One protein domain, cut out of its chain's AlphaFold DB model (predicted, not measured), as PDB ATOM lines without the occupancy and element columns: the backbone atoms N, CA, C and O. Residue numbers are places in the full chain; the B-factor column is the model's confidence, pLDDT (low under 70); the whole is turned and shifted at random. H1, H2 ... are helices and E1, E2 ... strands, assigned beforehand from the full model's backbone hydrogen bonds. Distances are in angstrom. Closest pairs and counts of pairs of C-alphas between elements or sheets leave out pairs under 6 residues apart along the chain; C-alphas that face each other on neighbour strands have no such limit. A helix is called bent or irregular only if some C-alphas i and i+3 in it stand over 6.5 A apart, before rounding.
ATOM      1  N   ILE A   7     -81.720  -1.334  76.906       90.50
ATOM      2  CA  ILE A   7     -81.954  -0.314  75.882       90.50
ATOM      3  C   ILE A   7     -81.817   1.056  76.531       90.50
ATOM      4  O   ILE A   7     -82.423   1.317  77.568       90.50
ATOM      5  N   ARG A   8     -81.028   1.936  75.915       90.12
ATOM      6  CA  ARG A   8     -80.956   3.344  76.309       90.12
ATOM      7  C   ARG A   8     -81.993   4.139  75.532       90.12
ATOM      8  O   ARG A   8     -82.064   4.026  74.313       90.12
ATOM      9  N   VAL A   9     -82.781   4.936  76.239       90.06
ATOM     10  CA  VAL A   9     -83.799   5.822  75.666       90.06
ATOM     11  C   VAL A   9     -83.568   7.241  76.161       90.06
ATOM     12  O   VAL A   9     -83.178   7.426  77.313       90.06
ATOM     13  N   ASP A  10     -83.803   8.232  75.309       89.44
ATOM     14  CA  ASP A  10     -83.834   9.633  75.727       89.44
ATOM     15  C   ASP A  10     -85.282  10.067  75.969       89.44
ATOM     16  O   ASP A  10     -86.161   9.830  75.139       89.44
ATOM     17  N   VAL A  11     -85.543  10.653  77.136       86.56
ATOM     18  CA  VAL A  11     -86.858  11.166  77.524       86.56
ATOM     19  C   VAL A  11     -86.679  12.565  78.092       86.56
ATOM     20  O   VAL A  11     -86.119  12.715  79.177       86.56
ATOM     21  N   ASP A  12     -87.188  13.578  77.386       83.50
ATOM     22  CA  ASP A  12     -87.119  14.986  77.814       83.50
ATOM     23  C   ASP A  12     -85.668  15.437  78.108       83.50
ATOM     24  O   ASP A  12     -85.374  16.037  79.146       83.50
ATOM     25  N   GLY A  13     -84.731  15.056  77.226       82.50
ATOM     26  CA  GLY A  13     -83.301  15.363  77.352       82.50
ATOM     27  C   GLY A  13     -82.581  14.560  78.437       82.50
ATOM     28  O   GLY A  13     -81.550  14.995  78.956       82.50
ATOM     29  N   ARG A  14     -83.145  13.417  78.850       82.88
ATOM     30  CA  ARG A  14     -82.576  12.534  79.876       82.88
ATOM     31  C   ARG A  14     -82.401  11.129  79.331       82.88
ATOM     32  O   ARG A  14     -83.378  10.453  79.014       82.88
ATOM     33  N   SER A  15     -81.164  10.647  79.371       87.31
ATOM     34  CA  SER A  15     -80.853   9.262  79.037       87.31
ATOM     35  C   SER A  15     -81.234   8.321  80.185       87.31
ATOM     36  O   SER A  15     -80.774   8.478  81.319       87.31
ATOM     37  N   LEU A  16     -82.089   7.340  79.895       88.25
ATOM     38  CA  LEU A  16     -82.536   6.291  80.809       88.25
ATOM     39  C   LEU A  16     -82.175   4.920  80.241       88.25
ATOM     40  O   LEU A  16     -82.347   4.667  79.052       88.25
ATOM     41  N   GLU A  17     -81.727   4.010  81.102       89.81
ATOM     42  CA  GLU A  17     -81.488   2.616  80.729       89.81
ATOM     43  C   GLU A  17     -82.663   1.738  81.175       89.81
ATOM     44  O   GLU A  17     -83.019   1.679  82.354       89.81
ATOM     45  N   LEU A  18     -83.278   1.056  80.214       89.94
ATOM     46  CA  LEU A  18     -84.391   0.144  80.419       89.94
ATOM     47  C   LEU A  18     -83.914  -1.294  80.256       89.94
ATOM     48  O   LEU A  18     -83.276  -1.632  79.267       89.94
ATOM     49  N   SER A  19     -84.273  -2.151  81.209       90.44
ATOM     50  CA  SER A  19     -83.950  -3.578  81.187       90.44
ATOM     51  C   SER A  19     -85.193  -4.462  81.255       90.44
ATOM     52  O   SER A  19     -86.237  -4.042  81.776       90.44
ATOM     53  N   ASN A  20     -85.065  -5.706  80.786       89.75
ATOM     54  CA  ASN A  20     -86.075  -6.768  80.902       89.75
ATOM     55  C   ASN A  20     -87.439  -6.357  80.324       89.75
ATOM     56  O   ASN A  20     -88.469  -6.483  80.989       89.75
ATOM     57  N   LEU A  21     -87.432  -5.816  79.108       89.62
ATOM     58  CA  LEU A  21     -88.625  -5.279  78.452       89.62
ATOM     59  C   LEU A  21     -89.662  -6.361  78.120       89.62
ATOM     60  O   LEU A  21     -90.850  -6.138  78.341       89.62
ATOM     61  N   ASP A  22     -89.207  -7.556  77.744       89.31
ATOM     62  CA  ASP A  22     -90.075  -8.701  77.420       89.31
ATOM     63  C   ASP A  22     -90.670  -9.381  78.661       89.31
ATOM     64  O   ASP A  22     -91.404 -10.364  78.559       89.31
ATOM     65  N   LYS A  23     -90.331  -8.908  79.869       90.25
ATOM     66  CA  LYS A  23     -90.838  -9.514  81.101       90.25
ATOM     67  C   LYS A  23     -92.344  -9.290  81.197       90.25
ATOM     68  O   LYS A  23     -92.787  -8.148  81.323       90.25
ATOM     69  N   VAL A  24     -93.111 -10.377  81.214       92.06
ATOM     70  CA  VAL A  24     -94.558 -10.357  81.465       92.06
ATOM     71  C   VAL A  24     -94.810  -9.934  82.912       92.06
ATOM     72  O   VAL A  24     -94.293 -10.548  83.847       92.06
ATOM     73  N   LEU A  25     -95.571  -8.853  83.100       90.31
ATOM     74  CA  LEU A  25     -95.968  -8.355  84.420       90.31
ATOM     75  C   LEU A  25     -97.417  -8.712  84.760       90.31
ATOM     76  O   LEU A  25     -97.712  -8.882  85.941       90.31
ATOM     77  N   TYR A  26     -98.285  -8.855  83.753       91.19
ATOM     78  CA  TYR A  26     -99.685  -9.261  83.914       91.19
ATOM     79  C   TYR A  26     -99.941 -10.552  83.127       91.19
ATOM     80  O   TYR A  26    -100.271 -10.492  81.941       91.19
ATOM     81  N   PRO A  27     -99.779 -11.729  83.753       89.06
ATOM     82  CA  PRO A  27     -99.838 -13.007  83.048       89.06
ATOM     83  C   PRO A  27    -101.231 -13.338  82.506       89.06
ATOM     84  O   PRO A  27    -101.319 -13.957  81.455       89.06
ATOM     85  N   ALA A  28    -102.305 -12.852  83.140       89.56
ATOM     86  CA  ALA A  28    -103.680 -13.080  82.683       89.56
ATOM     87  C   ALA A  28    -103.951 -12.593  81.245       89.56
ATOM     88  O   ALA A  28    -104.796 -13.149  80.554       89.56
ATOM     89  N   VAL A  29    -103.237 -11.558  80.798       91.25
ATOM     90  CA  VAL A  29    -103.383 -10.949  79.462       91.25
ATOM     91  C   VAL A  29    -102.074 -10.960  78.665       91.25
ATOM     92  O   VAL A  29    -102.023 -10.432  77.561       91.25
ATOM     93  N   GLY A  30    -100.998 -11.521  79.226       89.75
ATOM     94  CA  GLY A  30     -99.665 -11.524  78.615       89.75
ATOM     95  C   GLY A  30     -98.959 -10.161  78.571       89.75
ATOM     96  O   GLY A  30     -97.954 -10.030  77.882       89.75
ATOM     97  N   PHE A  31     -99.438  -9.153  79.307       92.75
ATOM     98  CA  PHE A  31     -98.942  -7.778  79.189       92.75
ATOM     99  C   PHE A  31     -97.535  -7.620  79.783       92.75
ATOM    100  O   PHE A  31     -97.269  -7.956  80.949       92.75
ATOM    101  N   THR A  32     -96.630  -7.084  78.975       94.06
ATOM    102  CA  THR A  32     -95.190  -6.980  79.227       94.06
ATOM    103  C   THR A  32     -94.784  -5.647  79.850       94.06
ATOM    104  O   THR A  32     -95.508  -4.649  79.827       94.06
ATOM    105  N   LYS A  33     -93.568  -5.594  80.407       91.38
ATOM    106  CA  LYS A  33     -92.979  -4.363  80.949       91.38
ATOM    107  C   LYS A  33     -92.830  -3.282  79.873       91.38
ATOM    108  O   LYS A  33     -93.048  -2.110  80.180       91.38
ATOM    109  N   ALA A  34     -92.480  -3.661  78.644       92.38
ATOM    110  CA  ALA A  34     -92.414  -2.745  77.505       92.38
ATOM    111  C   ALA A  34     -93.752  -2.035  77.270       92.38
ATOM    112  O   ALA A  34     -93.798  -0.810  77.144       92.38
ATOM    113  N   GLU A  35     -94.847  -2.790  77.278       93.75
ATOM    114  CA  GLU A  35     -96.180  -2.251  77.028       93.75
ATOM    115  C   GLU A  35     -96.669  -1.361  78.174       93.75
ATOM    116  O   GLU A  35     -97.264  -0.315  77.921       93.75
ATOM    117  N   VAL A  36     -96.338  -1.696  79.427       93.62
ATOM    118  CA  VAL A  36     -96.589  -0.809  80.577       93.62
ATOM    119  C   VAL A  36     -95.873   0.530  80.401       93.62
ATOM    120  O   VAL A  36     -96.468   1.582  80.635       93.62
ATOM    121  N   ILE A  37     -94.605   0.514  79.980       93.00
ATOM    122  CA  ILE A  37     -93.842   1.744  79.736       93.00
ATOM    123  C   ILE A  37     -94.492   2.548  78.604       93.00
ATOM    124  O   ILE A  37     -94.741   3.736  78.785       93.00
ATOM    125  N   ASN A  38     -94.839   1.899  77.489       93.44
ATOM    126  CA  ASN A  38     -95.526   2.529  76.358       93.44
ATOM    127  C   ASN A  38     -96.894   3.125  76.747       93.44
ATOM    128  O   ASN A  38     -97.285   4.181  76.258       93.44
ATOM    129  N   TYR A  39     -97.628   2.486  77.655       94.94
ATOM    130  CA  TYR A  39     -98.866   3.047  78.187       94.94
ATOM    131  C   TYR A  39     -98.604   4.340  78.974       94.94
ATOM    132  O   TYR A  39     -99.242   5.367  78.726       94.94
ATOM    133  N   TYR A  40     -97.625   4.322  79.886       94.31
ATOM    134  CA  TYR A  40     -97.298   5.500  80.687       94.31
ATOM    135  C   TYR A  40     -96.754   6.660  79.852       94.31
ATOM    136  O   TYR A  40     -97.074   7.806  80.158       94.31
ATOM    137  N   THR A  41     -95.980   6.399  78.794       92.62
ATOM    138  CA  THR A  41     -95.490   7.464  77.905       92.62
ATOM    139  C   THR A  41     -96.630   8.150  77.157       92.62
ATOM    140  O   THR A  41     -96.612   9.370  77.021       92.62
ATOM    141  N   ARG A  42     -97.662   7.403  76.742       95.12
ATOM    142  CA  ARG A  42     -98.844   7.961  76.062       95.12
ATOM    143  C   ARG A  42     -99.739   8.777  76.992       95.12
ATOM    144  O   ARG A  42    -100.251   9.812  76.584       95.12
ATOM    145  N   VAL A  43     -99.927   8.332  78.236       96.56
ATOM    146  CA  VAL A  43    -100.802   9.020  79.205       96.56
ATOM    147  C   VAL A  43    -100.089  10.142  79.972       96.56
ATOM    148  O   VAL A  43    -100.741  10.976  80.598       96.56
ATOM    149  N   ALA A  44     -98.753  10.196  79.935       93.94
ATOM    150  CA  ALA A  44     -97.954  11.175  80.672       93.94
ATOM    151  C   ALA A  44     -98.400  12.643  80.487       93.94
ATOM    152  O   ALA A  44     -98.485  13.334  81.506       93.94
ATOM    153  N   PRO A  45     -98.742  13.139  79.277       93.56
ATOM    154  CA  PRO A  45     -99.124  14.543  79.086       93.56
ATOM    155  C   PRO A  45    -100.351  14.966  79.899       93.56
ATOM    156  O   PRO A  45    -100.411  16.099  80.374       93.56
ATOM    157  N   VAL A  46    -101.302  14.049  80.107       96.69
ATOM    158  CA  VAL A  46    -102.512  14.307  80.902       96.69
ATOM    159  C   VAL A  46    -102.330  13.917  82.367       96.69
ATOM    160  O   VAL A  46    -102.850  14.588  83.250       96.69
ATOM    161  N   LEU A  47    -101.541  12.881  82.660       94.62
ATOM    162  CA  LEU A  47    -101.330  12.388  84.023       94.62
ATOM    163  C   LEU A  47    -100.421  13.311  84.852       94.62
ATOM    164  O   LEU A  47    -100.707  13.590  86.017       94.62
ATOM    165  N   LEU A  48     -99.311  13.782  84.274       92.81
ATOM    166  CA  LEU A  48     -98.285  14.534  85.003       92.81
ATOM    167  C   LEU A  48     -98.780  15.866  85.601       92.81
ATOM    168  O   LEU A  48     -98.386  16.161  86.734       92.81
ATOM    169  N   PRO A  49     -99.650  16.660  84.941       95.00
ATOM    170  CA  PRO A  49    -100.247  17.851  85.549       95.00
ATOM    171  C   PRO A  49    -100.980  17.567  86.867       95.00
ATOM    172  O   PRO A  49    -100.847  18.340  87.814       95.00
ATOM    173  N   HIS A  50    -101.684  16.436  86.973       95.00
ATOM    174  CA  HIS A  50    -102.424  16.064  88.185       95.00
ATOM    175  C   HIS A  50    -101.525  15.581  89.332       95.00
ATOM    176  O   HIS A  50    -101.903  15.676  90.501       95.00
ATOM    177  N   LEU A  51    -100.339  15.060  89.012       93.12
ATOM    178  CA  LEU A  51     -99.369  14.577  90.000       93.12
ATOM    179  C   LEU A  51     -98.372  15.661  90.436       93.12
ATOM    180  O   LEU A  51     -97.628  15.466  91.402       93.12
ATOM    181  N   ARG A  52     -98.345  16.810  89.753       91.12
ATOM    182  CA  ARG A  52     -97.394  17.892  90.022       91.12
ATOM    183  C   ARG A  52     -97.511  18.379  91.471       91.12
ATOM    184  O   ARG A  52     -98.578  18.766  91.933       91.12
ATOM    185  N   GLY A  53     -96.384  18.372  92.184       89.06
ATOM    186  CA  GLY A  53     -96.294  18.843  93.572       89.06
ATOM    187  C   GLY A  53     -96.841  17.878  94.629       89.06
ATOM    188  O   GLY A  53     -96.805  18.215  95.811       89.06
ATOM    189  N   ARG A  54     -97.309  16.683  94.247       90.75
ATOM    190  CA  ARG A  54     -97.829  15.675  95.181       90.75
ATOM    191  C   ARG A  54     -96.752  14.660  95.558       90.75
ATOM    192  O   ARG A  54     -95.964  14.232  94.717       90.75
ATOM    193  N   ALA A  55     -96.729  14.253  96.826       90.88
ATOM    194  CA  ALA A  55     -95.891  13.143  97.268       90.88
ATOM    195  C   ALA A  55     -96.465  11.819  96.737       90.88
ATOM    196  O   ALA A  55     -97.656  11.554  96.892       90.88
ATOM    197  N   LEU A  56     -95.622  10.989  96.116       91.12
ATOM    198  CA  LEU A  56     -96.030   9.717  95.518       91.12
ATOM    199  C   LEU A  56     -95.460   8.542  96.311       91.12
ATOM    200  O   LEU A  56     -94.275   8.518  96.632       91.12
ATOM    201  N   THR A  57     -96.303   7.546  96.583       91.38
ATOM    202  CA  THR A  57     -95.874   6.230  97.076       91.38
ATOM    203  C   THR A  57     -95.923   5.242  95.921       91.38
ATOM    204  O   THR A  57     -96.923   5.180  95.206       91.38
ATOM    205  N   ARG A  58     -94.867   4.446  95.734       91.75
ATOM    206  CA  ARG A  58     -94.799   3.457  94.654       91.75
ATOM    207  C   ARG A  58     -95.058   2.057  95.194       91.75
ATOM    208  O   ARG A  58     -94.341   1.601  96.077       91.75
ATOM    209  N   LYS A  59     -96.033   1.345  94.629       93.94
ATOM    210  CA  LYS A  59     -96.161  -0.106  94.810       93.94
ATOM    211  C   LYS A  59     -95.375  -0.799  93.702       93.94
ATOM    212  O   LYS A  59     -95.585  -0.506  92.526       93.94
ATOM    213  N   ARG A  60     -94.423  -1.655  94.061       92.56
ATOM    214  CA  ARG A  60     -93.526  -2.315  93.105       92.56
ATOM    215  C   ARG A  60     -93.859  -3.794  93.011       92.56
ATOM    216  O   ARG A  60     -94.036  -4.447  94.033       92.56
ATOM    217  N   TYR A  61     -93.865  -4.295  91.779       92.44
ATOM    218  CA  TYR A  61     -94.094  -5.698  91.432       92.44
ATOM    219  C   TYR A  61     -92.920  -6.213  90.588       92.44
ATOM    220  O   TYR A  61     -93.016  -6.270  89.361       92.44
ATOM    221  N   PRO A  62     -91.762  -6.528  91.200       88.69
ATOM    222  CA  PRO A  62     -90.573  -6.918  90.447       88.69
ATOM    223  C   PRO A  62     -90.778  -8.185  89.614       88.69
ATOM    224  O   PRO A  62     -90.169  -8.302  88.554       88.69
ATOM    225  N   ASN A  63     -91.628  -9.105  90.079       88.31
ATOM    226  CA  ASN A  63     -91.888 -10.415  89.474       88.31
ATOM    227  C   ASN A  63     -93.301 -10.549  88.883       88.31
ATOM    228  O   ASN A  63     -93.761 -11.663  88.683       88.31
ATOM    229  N   GLY A  64     -93.957  -9.426  88.581       89.56
ATOM    230  CA  GLY A  64     -95.342  -9.413  88.105       89.56
ATOM    231  C   GLY A  64     -96.365  -9.355  89.239       89.56
ATOM    232  O   GLY A  64     -96.001  -9.332  90.418       89.56
ATOM    233  N   VAL A  65     -97.642  -9.257  88.866       91.06
ATOM    234  CA  VAL A  65     -98.754  -8.985  89.795       91.06
ATOM    235  C   VAL A  65     -99.095 -10.138  90.735       91.06
ATOM    236  O   VAL A  65     -99.533  -9.870  91.851       91.06
ATOM    237  N   ASP A  66     -98.815 -11.377  90.331       90.12
ATOM    238  CA  ASP A  66     -99.056 -12.581  91.146       90.12
ATOM    239  C   ASP A  66     -97.919 -12.857  92.145       90.12
ATOM    240  O   ASP A  66     -98.005 -13.743  92.992       90.12
ATOM    241  N   GLY A  67     -96.819 -12.107  92.035       89.88
ATOM    242  CA  GLY A  67     -95.658 -12.231  92.906       89.88
ATOM    243  C   GLY A  67     -95.704 -11.319  94.133       89.88
ATOM    244  O   GLY A  67     -96.650 -10.575  94.387       89.88
ATOM    245  N   GLN A  68     -94.602 -11.329  94.886       90.88
ATOM    246  CA  GLN A  68     -94.419 -10.434  96.027       90.88
ATOM    247  C   GLN A  68     -94.374  -8.965  95.592       90.88
ATOM    248  O   GLN A  68     -93.706  -8.594  94.620       90.88
ATOM    249  N   SER A  69     -95.059  -8.122  96.366       93.31
ATOM    250  CA  SER A  69     -95.123  -6.680  96.147       93.31
ATOM    251  C   SER A  69     -94.760  -5.921  97.413       93.31
ATOM    252  O   SER A  69     -94.987  -6.396  98.523       93.31
ATOM    253  N   PHE A  70     -94.197  -4.727  97.253       93.44
ATOM    254  CA  PHE A  70     -93.858  -3.872  98.387       93.44
ATOM    255  C   PHE A  70     -94.116  -2.402  98.074       93.44
ATOM    256  O   PHE A  70     -94.120  -1.977  96.914       93.44
ATOM    257  N   PHE A  71     -94.337  -1.626  99.134       92.75
ATOM    258  CA  PHE A  71     -94.502  -0.182  99.056       92.75
ATOM    259  C   PHE A  71     -93.171   0.522  99.302       92.75
ATOM    260  O   PHE A  71     -92.469   0.250 100.270       92.75
ATOM    261  N   GLU A  72     -92.857   1.478  98.442       92.25
ATOM    262  CA  GLU A  72     -91.656   2.293  98.506       92.25
ATOM    263  C   GLU A  72     -92.078   3.763  98.611       92.25
ATOM    264  O   GLU A  72     -92.643   4.338  97.676       92.25
ATOM    265  N   LYS A  73     -91.866   4.343  99.797       90.44
ATOM    266  CA  LYS A  73     -92.223   5.735 100.128       90.44
ATOM    267  C   LYS A  73     -91.028   6.685 100.038       90.44
ATOM    268  O   LYS A  73     -91.190   7.866  99.750       90.44
TER     269      LYS A  73
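What this domain is: This is residues 7 to 73 of the 128 residues of an uncharacterized protein of Phytohabitans rumicis (UniProt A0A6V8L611). The model is an open frame round a hollow middle: the kinked helix H1 makes one long side and turns a corner, and the hairpin of E4 and E5 makes the opposite side. The link from E4 to E5 folds back toward E3, and the hairpin of E1 and E2 runs along the outside of the frame, near the first part of H1. The printed part has 67 residues, with one named helix and five named strands in the order E1, E2, E3, H1, E4, E5; E1 - E2 and E4 - E5 are two antiparallel sheets of two strands. The class is mixed, helices and strands. The whole is only just loose, close to compact, with a radius of gyration of the C-alphas of 13.5 A, and spans 32 by 27 by 19 A.

Where its parts are: Find C-alpha 7 at (-81.954, -0.314, 75.882), where E1 begins; it covers residues 7 to 11 and is 12.6 A long. E2 follows at residues 14 to 19, 16.2 A, and E3 at residues 24 to 26. Look next at C-alpha 33, (-92.979, -4.363, 80.949): from there H1 runs to residue 51, 21.9 A from first to last C-alpha. E4 is residues 58 to 60 and E5 residues 70 to 72, ending at C-alpha 72, (-91.656, 2.293, 98.506).

How they stand to each other: Begin with E1 and E2, an antiparallel hairpin at 147 degrees, where N 9 and O 16 are 2.9 A apart and N 7 and O 18 2.8 A, within hydrogen-bond range. E2 and H1 are near each other, with 5 pairs of C-alphas within 10 A. E3 pairs with no named strand, but its residues 24 to 26 pair antiparallel with residues 31 to 32. The closest C-alphas of E3 and H1 are those of Leu 25 and Lys 33, 6.1 A apart. H1 is irregular, with C-alphas 42 and 45 at 7.2 A, and has a kink of 74 degrees near residue 45; 11 of its 15 O i to N i+4 pairs are within hydrogen-bond range. Then look at E4 and E5, an antiparallel hairpin at 145 degrees, with N 72 and O 58 at 2.8 A. Among the pairs that are apart are E2 and E4, E3 and E4, and H1 and E5.

The domain as a whole: The C-alphas farthest apart are those of Gly 13 and Ala 28, at 35.4 A. Residues 42 to 54, of which 42 to 51 belong to H1, stand free. The printed part has no cut, and no link is long; the links from E1 to E2 and from E2 to E3 are tight. The mean pLDDT of the printed part is 91.2, and no printed residue is under 70.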